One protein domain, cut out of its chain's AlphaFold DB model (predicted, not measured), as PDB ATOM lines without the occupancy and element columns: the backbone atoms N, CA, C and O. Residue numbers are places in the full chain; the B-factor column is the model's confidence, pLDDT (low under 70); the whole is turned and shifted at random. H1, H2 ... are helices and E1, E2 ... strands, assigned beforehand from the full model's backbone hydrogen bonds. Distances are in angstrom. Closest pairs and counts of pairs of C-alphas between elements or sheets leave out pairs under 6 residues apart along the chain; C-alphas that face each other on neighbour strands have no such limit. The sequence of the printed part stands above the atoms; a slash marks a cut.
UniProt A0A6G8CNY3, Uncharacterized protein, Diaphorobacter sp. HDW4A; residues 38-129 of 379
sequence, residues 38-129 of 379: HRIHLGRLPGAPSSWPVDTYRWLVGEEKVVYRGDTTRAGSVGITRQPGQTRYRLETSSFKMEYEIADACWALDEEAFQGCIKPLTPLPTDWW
ATOM      1  N   HIS A  38     243.415 249.898 264.637       88.38
ATOM      2  CA  HIS A  38     242.216 249.453 263.921       88.38
ATOM      3  C   HIS A  38     241.593 248.236 264.600       88.38
ATOM      4  O   HIS A  38     242.311 247.388 265.145       88.38
ATOM      5  N   ARG A  39     240.264 248.111 264.543       86.56
ATOM      6  CA  ARG A  39     239.541 246.892 264.924       86.56
ATOM      7  C   ARG A  39     239.180 246.074 263.683       86.56
ATOM      8  O   ARG A  39     238.467 246.529 262.801       86.56
ATOM      9  N   ILE A  40     239.634 244.825 263.653       86.81
ATOM     10  CA  ILE A  40     239.397 243.867 262.568       86.81
ATOM     11  C   ILE A  40     238.355 242.841 263.025       86.81
ATOM     12  O   ILE A  40     238.444 242.327 264.143       86.81
ATOM     13  N   HIS A  41     237.399 242.477 262.167       86.00
ATOM     14  CA  HIS A  41     236.501 241.343 262.406       86.00
ATOM     15  C   HIS A  41     237.113 240.048 261.868       86.00
ATOM     16  O   HIS A  41     237.173 239.842 260.657       86.00
ATOM     17  N   LEU A  42     237.517 239.137 262.753       78.00
ATOM     18  CA  LEU A  42     238.192 237.896 262.374       78.00
ATOM     19  C   LEU A  42     237.360 237.040 261.409       78.00
ATOM     20  O   LEU A  42     237.898 236.551 260.428       78.00
ATOM     21  N   GLY A  43     236.039 236.944 261.602       72.00
ATOM     22  CA  GLY A  43     235.131 236.228 260.686       72.00
ATOM     23  C   GLY A  43     234.991 236.828 259.275       72.00
ATOM     24  O   GLY A  43     234.244 236.294 258.462       72.00
ATOM     25  N   ARG A  44     235.679 237.943 258.986       74.81
ATOM     26  CA  ARG A  44     235.804 238.567 257.659       74.81
ATOM     27  C   ARG A  44     237.259 238.598 257.146       74.81
ATOM     28  O   ARG A  44     237.508 239.186 256.098       74.81
ATOM     29  N   LEU A  45     238.238 238.041 257.869       72.19
ATOM     30  CA  LEU A  45     239.624 237.966 257.384       72.19
ATOM     31  C   LEU A  45     239.772 236.827 256.354       72.19
ATOM     32  O   LEU A  45     239.287 235.721 256.601       72.19
ATOM     33  N   PRO A  46     240.460 237.042 255.217       63.59
ATOM     34  CA  PRO A  46     240.735 235.971 254.266       63.59
ATOM     35  C   PRO A  46     241.535 234.829 254.914       63.59
ATOM     36  O   PRO A  46     242.613 235.049 255.459       63.59
ATOM     37  N   GLY A  47     241.005 233.604 254.849       61.25
ATOM     38  CA  GLY A  47     241.602 232.419 255.482       61.25
ATOM     39  C   GLY A  47     241.234 232.210 256.957       61.25
ATOM     40  O   GLY A  47     241.684 231.235 257.552       61.25
ATOM     41  N   ALA A  48     240.405 233.073 257.550       64.25
ATOM     42  CA  ALA A  48     239.925 232.898 258.917       64.25
ATOM     43  C   ALA A  48     238.655 232.012 259.011       64.25
ATOM     44  O   ALA A  48     237.881 231.919 258.054       64.25
ATOM     45  N   PRO A  49     238.394 231.394 260.178       64.00
ATOM     46  CA  PRO A  49     237.131 230.726 260.495       64.00
ATOM     47  C   PRO A  49     235.933 231.682 260.436       64.00
ATOM     48  O   PRO A  49     236.024 232.834 260.857       64.00
ATOM     49  N   SER A  50     234.772 231.182 260.003       62.31
ATOM     50  CA  SER A  50     233.514 231.948 259.963       62.31
ATOM     51  C   SER A  50     232.845 232.134 261.334       62.31
ATOM     52  O   SER A  50     231.971 232.986 261.484       62.31
ATOM     53  N   SER A  51     233.255 231.362 262.344       62.16
ATOM     54  CA  SER A  51     232.749 231.422 263.719       62.16
ATOM     55  C   SER A  51     233.904 231.375 264.712       62.16
ATOM     56  O   SER A  51     234.772 230.512 264.589       62.16
ATOM     57  N   TRP A  52     233.882 232.255 265.712       64.69
ATOM     58  CA  TRP A  52     234.966 232.415 266.681       64.69
ATOM     59  C   TRP A  52     234.466 232.295 268.125       64.69
ATOM     60  O   TRP A  52     233.455 232.922 268.458       64.69
ATOM     61  N   PRO A  53     235.161 231.544 269.000       64.44
ATOM     62  CA  PRO A  53     234.957 231.642 270.439       64.44
ATOM     63  C   PRO A  53     235.487 232.982 270.980       64.44
ATOM     64  O   PRO A  53     236.246 233.693 270.315       64.44
ATOM     65  N   VAL A  54     235.107 233.306 272.221       71.62
ATOM     66  CA  VAL A  54     235.825 234.315 273.013       71.62
ATOM     67  C   VAL A  54     237.159 233.694 273.429       71.62
ATOM     68  O   VAL A  54     237.171 232.686 274.131       71.62
ATOM     69  N   ASP A  55     238.258 234.258 272.939       75.06
ATOM     70  CA  ASP A  55     239.604 233.682 272.978       75.06
ATOM     71  C   ASP A  55     240.641 234.782 273.236       75.06
ATOM     72  O   ASP A  55     240.502 235.916 272.768       75.06
ATOM     73  N   THR A  56     241.701 234.448 273.964       84.56
ATOM     74  CA  THR A  56     242.852 235.339 274.153       84.56
ATOM     75  C   THR A  56     243.668 235.393 272.867       84.56
ATOM     76  O   THR A  56     244.044 234.347 272.337       84.56
ATOM     77  N   TYR A  57     244.008 236.589 272.390       87.88
ATOM     78  CA  TYR A  57     244.857 236.779 271.215       87.88
ATOM     79  C   TYR A  57     246.065 237.676 271.493       87.88
ATOM     80  O   TYR A  57     246.056 238.553 272.365       87.88
ATOM     81  N   ARG A  58     247.109 237.474 270.688       89.62
ATOM     82  CA  ARG A  58     248.304 238.312 270.618       89.62
ATOM     83  C   ARG A  58     248.702 238.558 269.164       89.62
ATOM     84  O   ARG A  58     248.665 237.649 268.339       89.62
ATOM     85  N   TRP A  59     249.114 239.786 268.872       89.75
ATOM     86  CA  TRP A  59     249.779 240.144 267.621       89.75
ATOM     87  C   TRP A  59     251.285 240.218 267.853       89.75
ATOM     88  O   TRP A  59     251.723 240.830 268.832       89.75
ATOM     89  N   LEU A  60     252.067 239.627 266.950       90.19
ATOM     90  CA  LEU A  60     253.528 239.641 266.977       90.19
ATOM     91  C   LEU A  60     254.099 240.223 265.675       90.19
ATOM     92  O   LEU A  60     253.495 240.080 264.612       90.19
ATOM     93  N   VAL A  61     255.284 240.830 265.759       89.38
ATOM     94  CA  VAL A  61     256.098 241.269 264.611       89.38
ATOM     95  C   VAL A  61     257.533 240.755 264.756       89.38
ATOM     96  O   VAL A  61     258.033 240.622 265.875       89.38
ATOM     97  N   GLY A  62     258.201 240.481 263.635       78.06
ATOM     98  CA  GLY A  62     259.564 239.935 263.626       78.06
ATOM     99  C   GLY A  62     259.704 238.624 264.414       78.06
ATOM    100  O   GLY A  62     258.806 237.779 264.412       78.06
ATOM    101  N   GLU A  63     260.834 238.467 265.104       68.88
ATOM    102  CA  GLU A  63     261.136 237.325 265.978       68.88
ATOM    103  C   GLU A  63     260.376 237.437 267.316       68.88
ATOM    104  O   GLU A  63     260.920 237.783 268.359       68.88
ATOM    105  N   GLU A  64     259.068 237.179 267.256       75.00
ATOM    106  CA  GLU A  64     258.151 237.040 268.402       75.00
ATOM    107  C   GLU A  64     257.948 238.276 269.305       75.00
ATOM    108  O   GLU A  64     257.380 238.161 270.396       75.00
ATOM    109  N   LYS A  65     258.297 239.492 268.858       86.69
ATOM    110  CA  LYS A  65     257.939 240.716 269.596       86.69
ATOM    111  C   LYS A  65     256.414 240.865 269.625       86.69
ATOM    112  O   LYS A  65     255.813 241.249 268.624       86.69
ATOM    113  N   VAL A  66     255.789 240.622 270.778       84.12
ATOM    114  CA  VAL A  66     254.361 240.906 271.004       84.12
ATOM    115  C   VAL A  66     254.130 242.420 270.997       84.12
ATOM    116  O   VAL A  66     254.817 243.161 271.701       84.12
ATOM    117  N   VAL A  67     253.157 242.878 270.209       83.00
ATOM    118  CA  VAL A  67     252.852 244.309 270.005       83.00
ATOM    119  C   VAL A  67     251.421 244.694 270.369       83.00
ATOM    120  O   VAL A  67     251.149 245.864 270.611       83.00
ATOM    121  N   TYR A  68     250.523 243.715 270.473       82.94
ATOM    122  CA  TYR A  68     249.183 243.889 271.030       82.94
ATOM    123  C   TYR A  68     248.724 242.578 271.682       82.94
ATOM    124  O   TYR A  68     249.099 241.499 271.219       82.94
ATOM    125  N   ARG A  69     247.899 242.655 272.733       86.75
ATOM    126  CA  ARG A  69     247.205 241.501 273.330       86.75
ATOM    127  C   ARG A  69     245.804 241.891 273.800       86.75
ATOM    128  O   ARG A  69     245.610 243.029 274.222       86.75
ATOM    129  N   GLY A  70     244.869 240.949 273.809       84.88
ATOM    130  CA  GLY A  70     243.534 241.147 274.377       84.88
ATOM    131  C   GLY A  70     242.649 239.912 274.235       84.88
ATOM    132  O   GLY A  70     243.129 238.851 273.847       84.88
ATOM    133  N   ASP A  71     241.358 240.082 274.503       84.38
ATOM    134  CA  ASP A  71     240.334 239.044 274.344       84.38
ATOM    135  C   ASP A  71     239.447 239.371 273.135       84.38
ATOM    136  O   ASP A  71     239.090 240.538 272.921       84.38
ATOM    137  N   THR A  72     239.102 238.376 272.314       80.00
ATOM    138  CA  THR A  72     238.192 238.587 271.179       80.00
ATOM    139  C   THR A  72     236.808 239.004 271.682       80.00
ATOM    140  O   THR A  72     236.286 238.490 272.674       80.00
ATOM    141  N   THR A  73     236.168 239.954 270.997       78.12
ATOM    142  CA  THR A  73     234.774 240.297 271.326       78.12
ATOM    143  C   THR A  73     233.840 239.129 270.983       78.12
ATOM    144  O   THR A  73     234.161 238.293 270.140       78.12
ATOM    145  N   ARG A  74     232.610 239.117 271.523       67.25
ATOM    146  CA  ARG A  74     231.559 238.166 271.082       67.25
ATOM    147  C   ARG A  74     231.225 238.257 269.578       67.25
ATOM    148  O   ARG A  74     230.564 237.368 269.060       67.25
ATOM    149  N   ALA A  75     231.652 239.322 268.894       68.31
ATOM    150  CA  ALA A  75     231.526 239.510 267.446       68.31
ATOM    151  C   ALA A  75     232.808 239.113 266.675       68.31
ATOM    152  O   ALA A  75     232.981 239.499 265.516       68.31
ATOM    153  N   GLY A  76     233.728 238.392 267.330       76.44
ATOM    154  CA  GLY A  76     234.999 237.950 266.764       76.44
ATOM    155  C   GLY A  76     235.935 239.098 266.393       76.44
ATOM    156  O   GLY A  76     236.655 238.979 265.409       76.44
ATOM    157  N   SER A  77     235.902 240.235 267.097       84.31
ATOM    158  CA  SER A  77     236.751 241.391 266.766       84.31
ATOM    159  C   SER A  77     238.062 241.404 267.555       84.31
ATOM    160  O   SER A  77     238.047 241.175 268.767       84.31
ATOM    161  N   VAL A  78     239.162 241.779 266.895       86.25
ATOM    162  CA  VAL A  78     240.490 242.035 267.488       86.25
ATOM    163  C   VAL A  78     240.942 243.465 267.218       86.25
ATOM    164  O   VAL A  78     240.577 244.038 266.198       86.25
ATOM    165  N   GLY A  79     241.744 244.041 268.109       88.19
ATOM    166  CA  GLY A  79     242.488 245.275 267.853       88.19
ATOM    167  C   GLY A  79     243.887 244.972 267.319       88.19
ATOM    168  O   GLY A  79     244.480 243.954 267.681       88.19
ATOM    169  N   ILE A  80     244.421 245.855 266.479       89.81
ATOM    170  CA  ILE A  80     245.826 245.860 266.060       89.81
ATOM    171  C   ILE A  80     246.339 247.306 266.006       89.81
ATOM    172  O   ILE A  80     245.615 248.203 265.578       89.81
ATOM    173  N   THR A  81     247.582 247.537 266.427       89.38
ATOM    174  CA  THR A  81     248.233 248.858 266.412       89.38
ATOM    175  C   THR A  81     249.453 248.826 265.496       89.38
ATOM    176  O   THR A  81     250.236 247.872 265.545       89.38
ATOM    177  N   ARG A  82     249.629 249.878 264.690       89.81
ATOM    178  CA  ARG A  82     250.751 250.038 263.758       89.81
ATOM    179  C   ARG A  82     252.093 249.903 264.474       89.81
ATOM    180  O   ARG A  82     252.268 250.353 265.609       89.81
ATOM    181  N   GLN A  83     253.067 249.298 263.803       89.56
ATOM    182  CA  GLN A  83     254.456 249.250 264.251       89.56
ATOM    183  C   GLN A  83     255.353 249.852 263.157       89.56
ATOM    184  O   GLN A  83     255.363 249.329 262.041       89.56
ATOM    185  N   PRO A  84     256.098 250.941 263.434       84.94
ATOM    186  CA  PRO A  84     256.942 251.590 262.432       84.94
ATOM    187  C   PRO A  84     257.924 250.619 261.763       84.94
ATOM    188  O   PRO A  84     258.646 249.887 262.442       84.94
ATOM    189  N   GLY A  85     257.939 250.611 260.427       84.44
ATOM    190  CA  GLY A  85     258.809 249.745 259.625       84.44
ATOM    191  C   GLY A  85     258.439 248.256 259.631       84.44
ATOM    192  O   GLY A  85     259.241 247.444 259.178       84.44
ATOM    193  N   GLN A  86     257.262 247.871 260.140       89.44
ATOM    194  CA  GLN A  86     256.784 246.485 260.131       89.44
ATOM    195  C   GLN A  86     255.586 246.332 259.195       89.44
ATOM    196  O   GLN A  86     254.531 246.926 259.417       89.44
ATOM    197  N   THR A  87     255.739 245.478 258.182       91.19
ATOM    198  CA  THR A  87     254.676 245.105 257.232       91.19
ATOM    199  C   THR A  87     254.166 243.676 257.417       91.19
ATOM    200  O   THR A  87     253.186 243.299 256.780       91.19
ATOM    201  N   ARG A  88     254.797 242.869 258.282       91.69
ATOM    202  CA  ARG A  88     254.385 241.490 258.585       91.69
ATOM    203  C   ARG A  88     253.940 241.362 260.033       91.69
ATOM    204  O   ARG A  88     254.690 241.707 260.944       91.69
ATOM    205  N   TYR A  89     252.738 240.830 260.218       91.44
ATOM    206  CA  TYR A  89     252.089 240.676 261.514       91.44
ATOM    207  C   TYR A  89     251.576 239.241 261.649       91.44
ATOM    208  O   TYR A  89     250.826 238.760 260.797       91.44
ATOM    209  N   ARG A  90     251.965 238.549 262.720       90.31
ATOM    210  CA  ARG A  90     251.438 237.222 263.068       90.31
ATOM    211  C   ARG A  90     250.329 237.394 264.098       90.31
ATOM    212  O   ARG A  90     250.577 237.950 265.166       90.31
ATOM    213  N   LEU A  91     249.128 236.917 263.789       88.81
ATOM    214  CA  LEU A  91     248.064 236.746 264.775       88.81
ATOM    215  C   LEU A  91     248.188 235.350 265.377       88.81
ATOM    216  O   LEU A  91     248.240 234.363 264.640       88.81
ATOM    217  N   GLU A  92     248.176 235.267 266.701       87.94
ATOM    218  CA  GLU A  92     248.011 234.012 267.426       87.94
ATOM    219  C   GLU A  92     246.880 234.128 268.448       87.94
ATOM    220  O   GLU A  92     246.793 235.110 269.187       87.94
ATOM    221  N   THR A  93     246.045 233.099 268.512       81.50
ATOM    222  CA  THR A  93     245.032 232.851 269.545       81.50
ATOM    223  C   THR A  93     245.247 231.433 270.105       81.50
ATOM    224  O   THR A  93     246.197 230.761 269.689       81.50
ATOM    225  N   SER A  94     244.420 230.936 271.035       73.38
ATOM    226  CA  SER A  94     244.547 229.530 271.470       73.38
ATOM    227  C   SER A  94     244.242 228.533 270.341       73.38
ATOM    228  O   SER A  94     244.866 227.476 270.263       73.38
ATOM    229  N   SER A  95     243.319 228.892 269.443       67.56
ATOM    230  CA  SER A  95     242.853 228.031 268.346       67.56
ATOM    231  C   SER A  95     243.515 228.332 266.996       67.56
ATOM    232  O   SER A  95     243.665 227.437 266.165       67.56
ATOM    233  N   PHE A  96     243.931 229.574 266.740       76.12
ATOM    234  CA  PHE A  96     244.308 230.036 265.401       76.12
ATOM    235  C   PHE A  96     245.693 230.685 265.368       76.12
ATOM    236  O   PHE A  96     246.037 231.484 266.236       76.12
ATOM    237  N   LYS A  97     246.472 230.403 264.319       85.38
ATOM    238  CA  LYS A  97     247.734 231.091 264.029       85.38
ATOM    239  C   LYS A  97     247.841 231.398 262.536       85.38
ATOM    240  O   LYS A  97     247.655 230.507 261.710       85.38
ATOM    241  N   MET A  98     248.151 232.642 262.178       84.88
ATOM    242  CA  MET A  98     248.301 233.046 260.775       84.88
ATOM    243  C   MET A  98     249.201 234.269 260.624       84.88
ATOM    244  O   MET A  98     249.195 235.167 261.468       84.88
ATOM    245  N   GLU A  99     249.958 234.306 259.529       89.00
ATOM    246  CA  GLU A  99     250.754 235.469 259.138       89.00
ATOM    247  C   GLU A  99     250.028 236.306 258.085       89.00
ATOM    248  O   GLU A  99     249.466 235.771 257.125       89.00
ATOM    249  N   TYR A 100     250.081 237.624 258.266       89.94
ATOM    250  CA  TYR A 100     249.454 238.623 257.410       89.94
ATOM    251  C   TYR A 100     250.473 239.669 256.942       89.94
ATOM    252  O   TYR A 100     251.369 240.069 257.693       89.94
ATOM    253  N   GLU A 101     250.295 240.152 255.714       92.75
ATOM    254  CA  GLU A 101     250.956 241.347 255.190       92.75
ATOM    255  C   GLU A 101     250.007 242.546 255.322       92.75
ATOM    256  O   GLU A 101     248.872 242.515 254.841       92.75
ATOM    257  N   ILE A 102     250.486 243.604 255.978       92.56
ATOM    258  CA  ILE A 102     249.777 244.869 256.190       92.56
ATOM    259  C   ILE A 102     250.733 245.993 255.786       92.56
ATOM    260  O   ILE A 102     251.609 246.391 256.554       92.56
ATOM    261  N   ALA A 103     250.605 246.470 254.549       91.62
ATOM    262  CA  ALA A 103     251.453 247.536 254.021       91.62
ATOM    263  C   ALA A 103     251.224 248.863 254.768       91.62
ATOM    264  O   ALA A 103     250.113 249.133 255.224       91.62
ATOM    265  N   ASP A 104     252.239 249.733 254.832       89.81
ATOM    266  CA  ASP A 104     252.129 251.047 255.493       89.81
ATOM    267  C   ASP A 104     250.944 251.884 254.974       89.81
ATOM    268  O   ASP A 104     250.270 252.551 255.754       89.81
ATOM    269  N   ALA A 105     250.633 251.782 253.677       90.81
ATOM    270  CA  ALA A 105     249.497 252.460 253.053       90.81
ATOM    271  C   ALA A 105     248.120 251.996 253.573       90.81
ATOM    272  O   ALA A 105     247.173 252.777 253.522       90.81
ATOM    273  N   CYS A 106     247.992 250.768 254.096       91.31
ATOM    274  CA  CYS A 106     246.723 250.283 254.643       91.31
ATOM    275  C   CYS A 106     246.302 251.082 255.885       91.31
ATOM    276  O   CYS A 106     245.122 251.350 256.069       91.31
ATOM    277  N   TRP A 107     247.251 251.484 256.738       91.38
ATOM    278  CA  TRP A 107     246.957 252.083 258.048       91.38
ATOM    279  C   TRP A 107     246.240 253.438 257.978       91.38
ATOM    280  O   TRP A 107     245.590 253.817 258.950       91.38
ATOM    281  N   ALA A 108     246.322 254.130 256.837       90.56
ATOM    282  CA  ALA A 108     245.649 255.404 256.574       90.56
ATOM    283  C   ALA A 108     244.196 255.262 256.063       90.56
ATOM    284  O   ALA A 108     243.551 256.271 255.783       90.56
ATOM    285  N   LEU A 109     243.697 254.032 255.905       90.19
ATOM    286  CA  LEU A 109     242.316 253.727 255.518       90.19
ATOM    287  C   LEU A 109     241.383 253.708 256.747       90.19
ATOM    288  O   LEU A 109     241.851 253.666 257.883       90.19
ATOM    289  N   ASP A 110     240.065 253.718 256.529       90.69
ATOM    290  CA  ASP A 110     239.066 253.390 257.564       90.69
ATOM    291  C   ASP A 110     239.079 251.890 257.933       90.69
ATOM    292  O   ASP A 110     239.734 251.100 257.260       90.69
ATOM    293  N   GLU A 111     238.365 251.468 258.986       86.44
ATOM    294  CA  GLU A 111     238.415 250.075 259.478       86.44
ATOM    295  C   GLU A 111     237.970 249.023 258.433       86.44
ATOM    296  O   GLU A 111     238.505 247.911 258.421       86.44
ATOM    297  N   GLU A 112     237.029 249.348 257.536       86.06
ATOM    298  CA  GLU A 112     236.517 248.404 256.530       86.06
ATOM    299  C   GLU A 112     237.479 248.289 255.339       86.06
ATOM    300  O   GLU A 112     237.851 247.180 254.939       86.06
ATOM    301  N   ALA A 113     237.970 249.422 254.830       87.88
ATOM    302  CA  ALA A 113     238.987 249.455 253.783       87.88
ATOM    303  C   ALA A 113     240.359 248.946 254.277       87.88
ATOM    304  O   ALA A 113     241.053 248.248 253.534       87.88
ATOM    305  N   PHE A 114     240.730 249.202 255.537       90.81
ATOM    306  CA  PHE A 114     241.898 248.610 256.198       90.81
ATOM    307  C   PHE A 114     241.787 247.088 256.217       90.81
ATOM    308  O   PHE A 114     242.707 246.410 255.759       90.81
ATOM    309  N   GLN A 115     240.652 246.539 256.665       88.31
ATOM    310  CA  GLN A 115     240.446 245.092 256.672       88.31
ATOM    311  C   GLN A 115     240.509 244.483 255.256       88.31
ATOM    312  O   GLN A 115     241.078 243.404 255.094       88.31
ATOM    313  N   GLY A 116     240.002 245.176 254.232       87.00
ATOM    314  CA  GLY A 116     240.149 244.766 252.827       87.00
ATOM    315  C   GLY A 116     241.578 244.865 252.262       87.00
ATOM    316  O   GLY A 116     241.877 244.234 251.250       87.00
ATOM    317  N   CYS A 117     242.464 245.629 252.907       90.88
ATOM    318  CA  CYS A 117     243.859 245.838 252.503       90.88
ATOM    319  C   CYS A 117     244.824 244.780 253.082       90.88
ATOM    320  O   CYS A 117     245.914 244.570 252.541       90.88
ATOM    321  N   ILE A 118     244.429 244.089 254.159       90.56
ATOM    322  CA  ILE A 118     245.204 243.010 254.790       90.56
ATOM    323  C   ILE A 118     245.260 241.789 253.861       90.56
ATOM    324  O   ILE A 118     244.224 241.242 253.477       90.56
ATOM    325  N   LYS A 119     246.467 241.292 253.566       87.62
ATOM    326  CA  LYS A 119     246.647 240.056 252.789       87.62
ATOM    327  C   LYS A 119     247.029 238.880 253.691       87.62
ATOM    328  O   LYS A 119     247.926 239.035 254.523       87.62
ATOM    329  N   PRO A 120     246.432 237.690 253.514       85.31
ATOM    330  CA  PRO A 120     246.947 236.466 254.118       85.31
ATOM    331  C   PRO A 120     248.288 236.083 253.475       85.31
ATOM    332  O   PRO A 120     248.447 236.205 252.260       85.31
ATOM    333  N   LEU A 121     249.232 235.585 254.274       83.12
ATOM    334  CA  LEU A 121     250.463 234.960 253.783       83.12
ATOM    335  C   LEU A 121     250.385 233.440 253.942       83.12
ATOM    336  O   LEU A 121     250.231 232.720 252.959       83.12
ATOM    337  N   THR A 122     250.432 232.961 255.188       70.56
ATOM    338  CA  THR A 122     250.523 231.529 255.502       70.56
ATOM    339  C   THR A 122     249.655 231.201 256.720       70.56
ATOM    340  O   THR A 122     249.874 231.797 257.783       70.56
ATOM    341  N   PRO A 123     248.697 230.257 256.629       69.06
ATOM    342  CA  PRO A 123     248.077 229.667 257.811       69.06
ATOM    343  C   PRO A 123     249.116 228.789 258.519       69.06
ATOM    344  O   PRO A 123     249.706 227.893 257.915       69.06
ATOM    345  N   LEU A 124     249.370 229.056 259.799       67.00
ATOM    346  CA  LEU A 124     250.310 228.267 260.591       67.00
ATOM    347  C   LEU A 124     249.552 227.088 261.227       67.00
ATOM    348  O   LEU A 124     248.483 227.312 261.800       67.00
ATOM    349  N   PRO A 125     250.065 225.842 261.156       60.91
ATOM    350  CA  PRO A 125     249.349 224.683 261.680       60.91
ATOM    351  C   PRO A 125     249.016 224.811 263.173       60.91
ATOM    352  O   PRO A 125     249.907 224.914 264.016       60.91
ATOM    353  N   THR A 126     247.726 224.738 263.493       63.81
ATOM    354  CA  THR A 126     247.202 224.532 264.849       63.81
ATOM    355  C   THR A 126     246.422 223.222 264.890       63.81
ATOM    356  O   THR A 126     246.011 222.702 263.850       63.81
ATOM    357  N   ASP A 127     246.201 222.664 266.080       65.19
ATOM    358  CA  ASP A 127     245.402 221.440 266.215       65.19
ATOM    359  C   ASP A 127     243.933 221.654 265.809       65.19
ATOM    360  O   ASP A 127     243.326 220.767 265.215       65.19
ATOM    361  N   TRP A 128     243.417 222.874 265.981       59.97
ATOM    362  CA  TRP A 128     242.103 223.302 265.486       59.97
ATOM    363  C   TRP A 128     241.967 223.188 263.956       59.97
ATOM    364  O   TRP A 128     240.947 222.719 263.455       59.97
ATOM    365  N   TRP A 129     243.005 223.549 263.186       60.66
ATOM    366  CA  TRP A 129     242.983 223.368 261.726       60.66
ATOM    367  C   TRP A 129     242.907 221.884 261.340       60.66
ATOM    368  O   TRP A 129     242.153 221.526 260.434       60.66
TER     369      TRP A 129
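What this domain is: This is residues 38 to 129 of the 379 residues of an uncharacterized protein of Diaphorobacter sp. HDW4A (UniProt A0A6G8CNY3). A strongly twisted sheet of five strands has a two-strand ribbon, E1 and E4, over part of one face, near E2 and E3. Two short helices, H1 and H2, pack on each other at one end of the ribbon, H2 next to E1, and after H2 the chain returns to the larger sheet as its edge strand E7. The printed part has 92 residues, with seven named strands and two named helices in the order E1 E2 E3 E4 E5 E6 H1 H2 E7, a mixed class of helices and strands. The larger sheet has the order E3 E2 E5 E6 E7 and, like the ribbon, is antiparallel. The whole is compact and rounded, with a radius of gyration of the C-alphas of 12.1 A and spans of 32 by 28 by 21 A.

How they stand to each other: E1, residues 38 to 41, and E4, residues 77 to 81, are antiparallel neighbours at 152 degrees, with N 40 and O 78 2.8 A apart. E2, residues 56 to 61, and E3, residues 65 to 71, form a hairpin, with N 59 and O 68 2.9 A apart. The closest C-alphas of E3 and E4 are those of Tyr 68 and Ile 80, 6.3 A apart. E5, residues 88 to 93, is the antiparallel neighbour of E2, with N 58 and O 92 2.8 A apart. E5 forms a hairpin with E6, residues 97 to 101, where N 91 and O 98 are 2.9 A apart. H1, residues 104 to 108, and H2, residues 111 to 117, touch, their closest C-alphas being those of Cys 106 and Phe 114, 5.3 A apart. The closest C-alphas of E1 and H2 are those of His 38 and Glu 111, 5.9 A apart. Neither helix is on the larger sheet. E7, residues 119 to 123, is the antiparallel neighbour of E6, with N 101 and O 119 2.9 A apart. Every O i to N i+4 pair is within hydrogen-bond range in H2; in H1 0 of 1 is, beside 1 of 2 O i to N i+3 pairs.

Where its parts are: E1 begins at C-alpha 38, (242.216, 249.453, 263.921). E2 is 17.4 A long, E3 18.3 A, E4 13.7 A, E5 16.8 A and E6 13.9 A. H2 begins at C-alpha 111, (238.415, 250.075, 259.478). E7 ends at C-alpha 123, (248.077, 229.667, 257.811).

The domain as a whole: The C-alphas farthest apart are those of Ala 108 and Asp 127, 35.3 A. The printed part has no cut. The link from E1 to E2, residues 42 to 55, is long. The mean pLDDT of the printed part is 81.2, and residues 46 to 53, 63, 74 to 75, 95 and 123 to 129 are under 70.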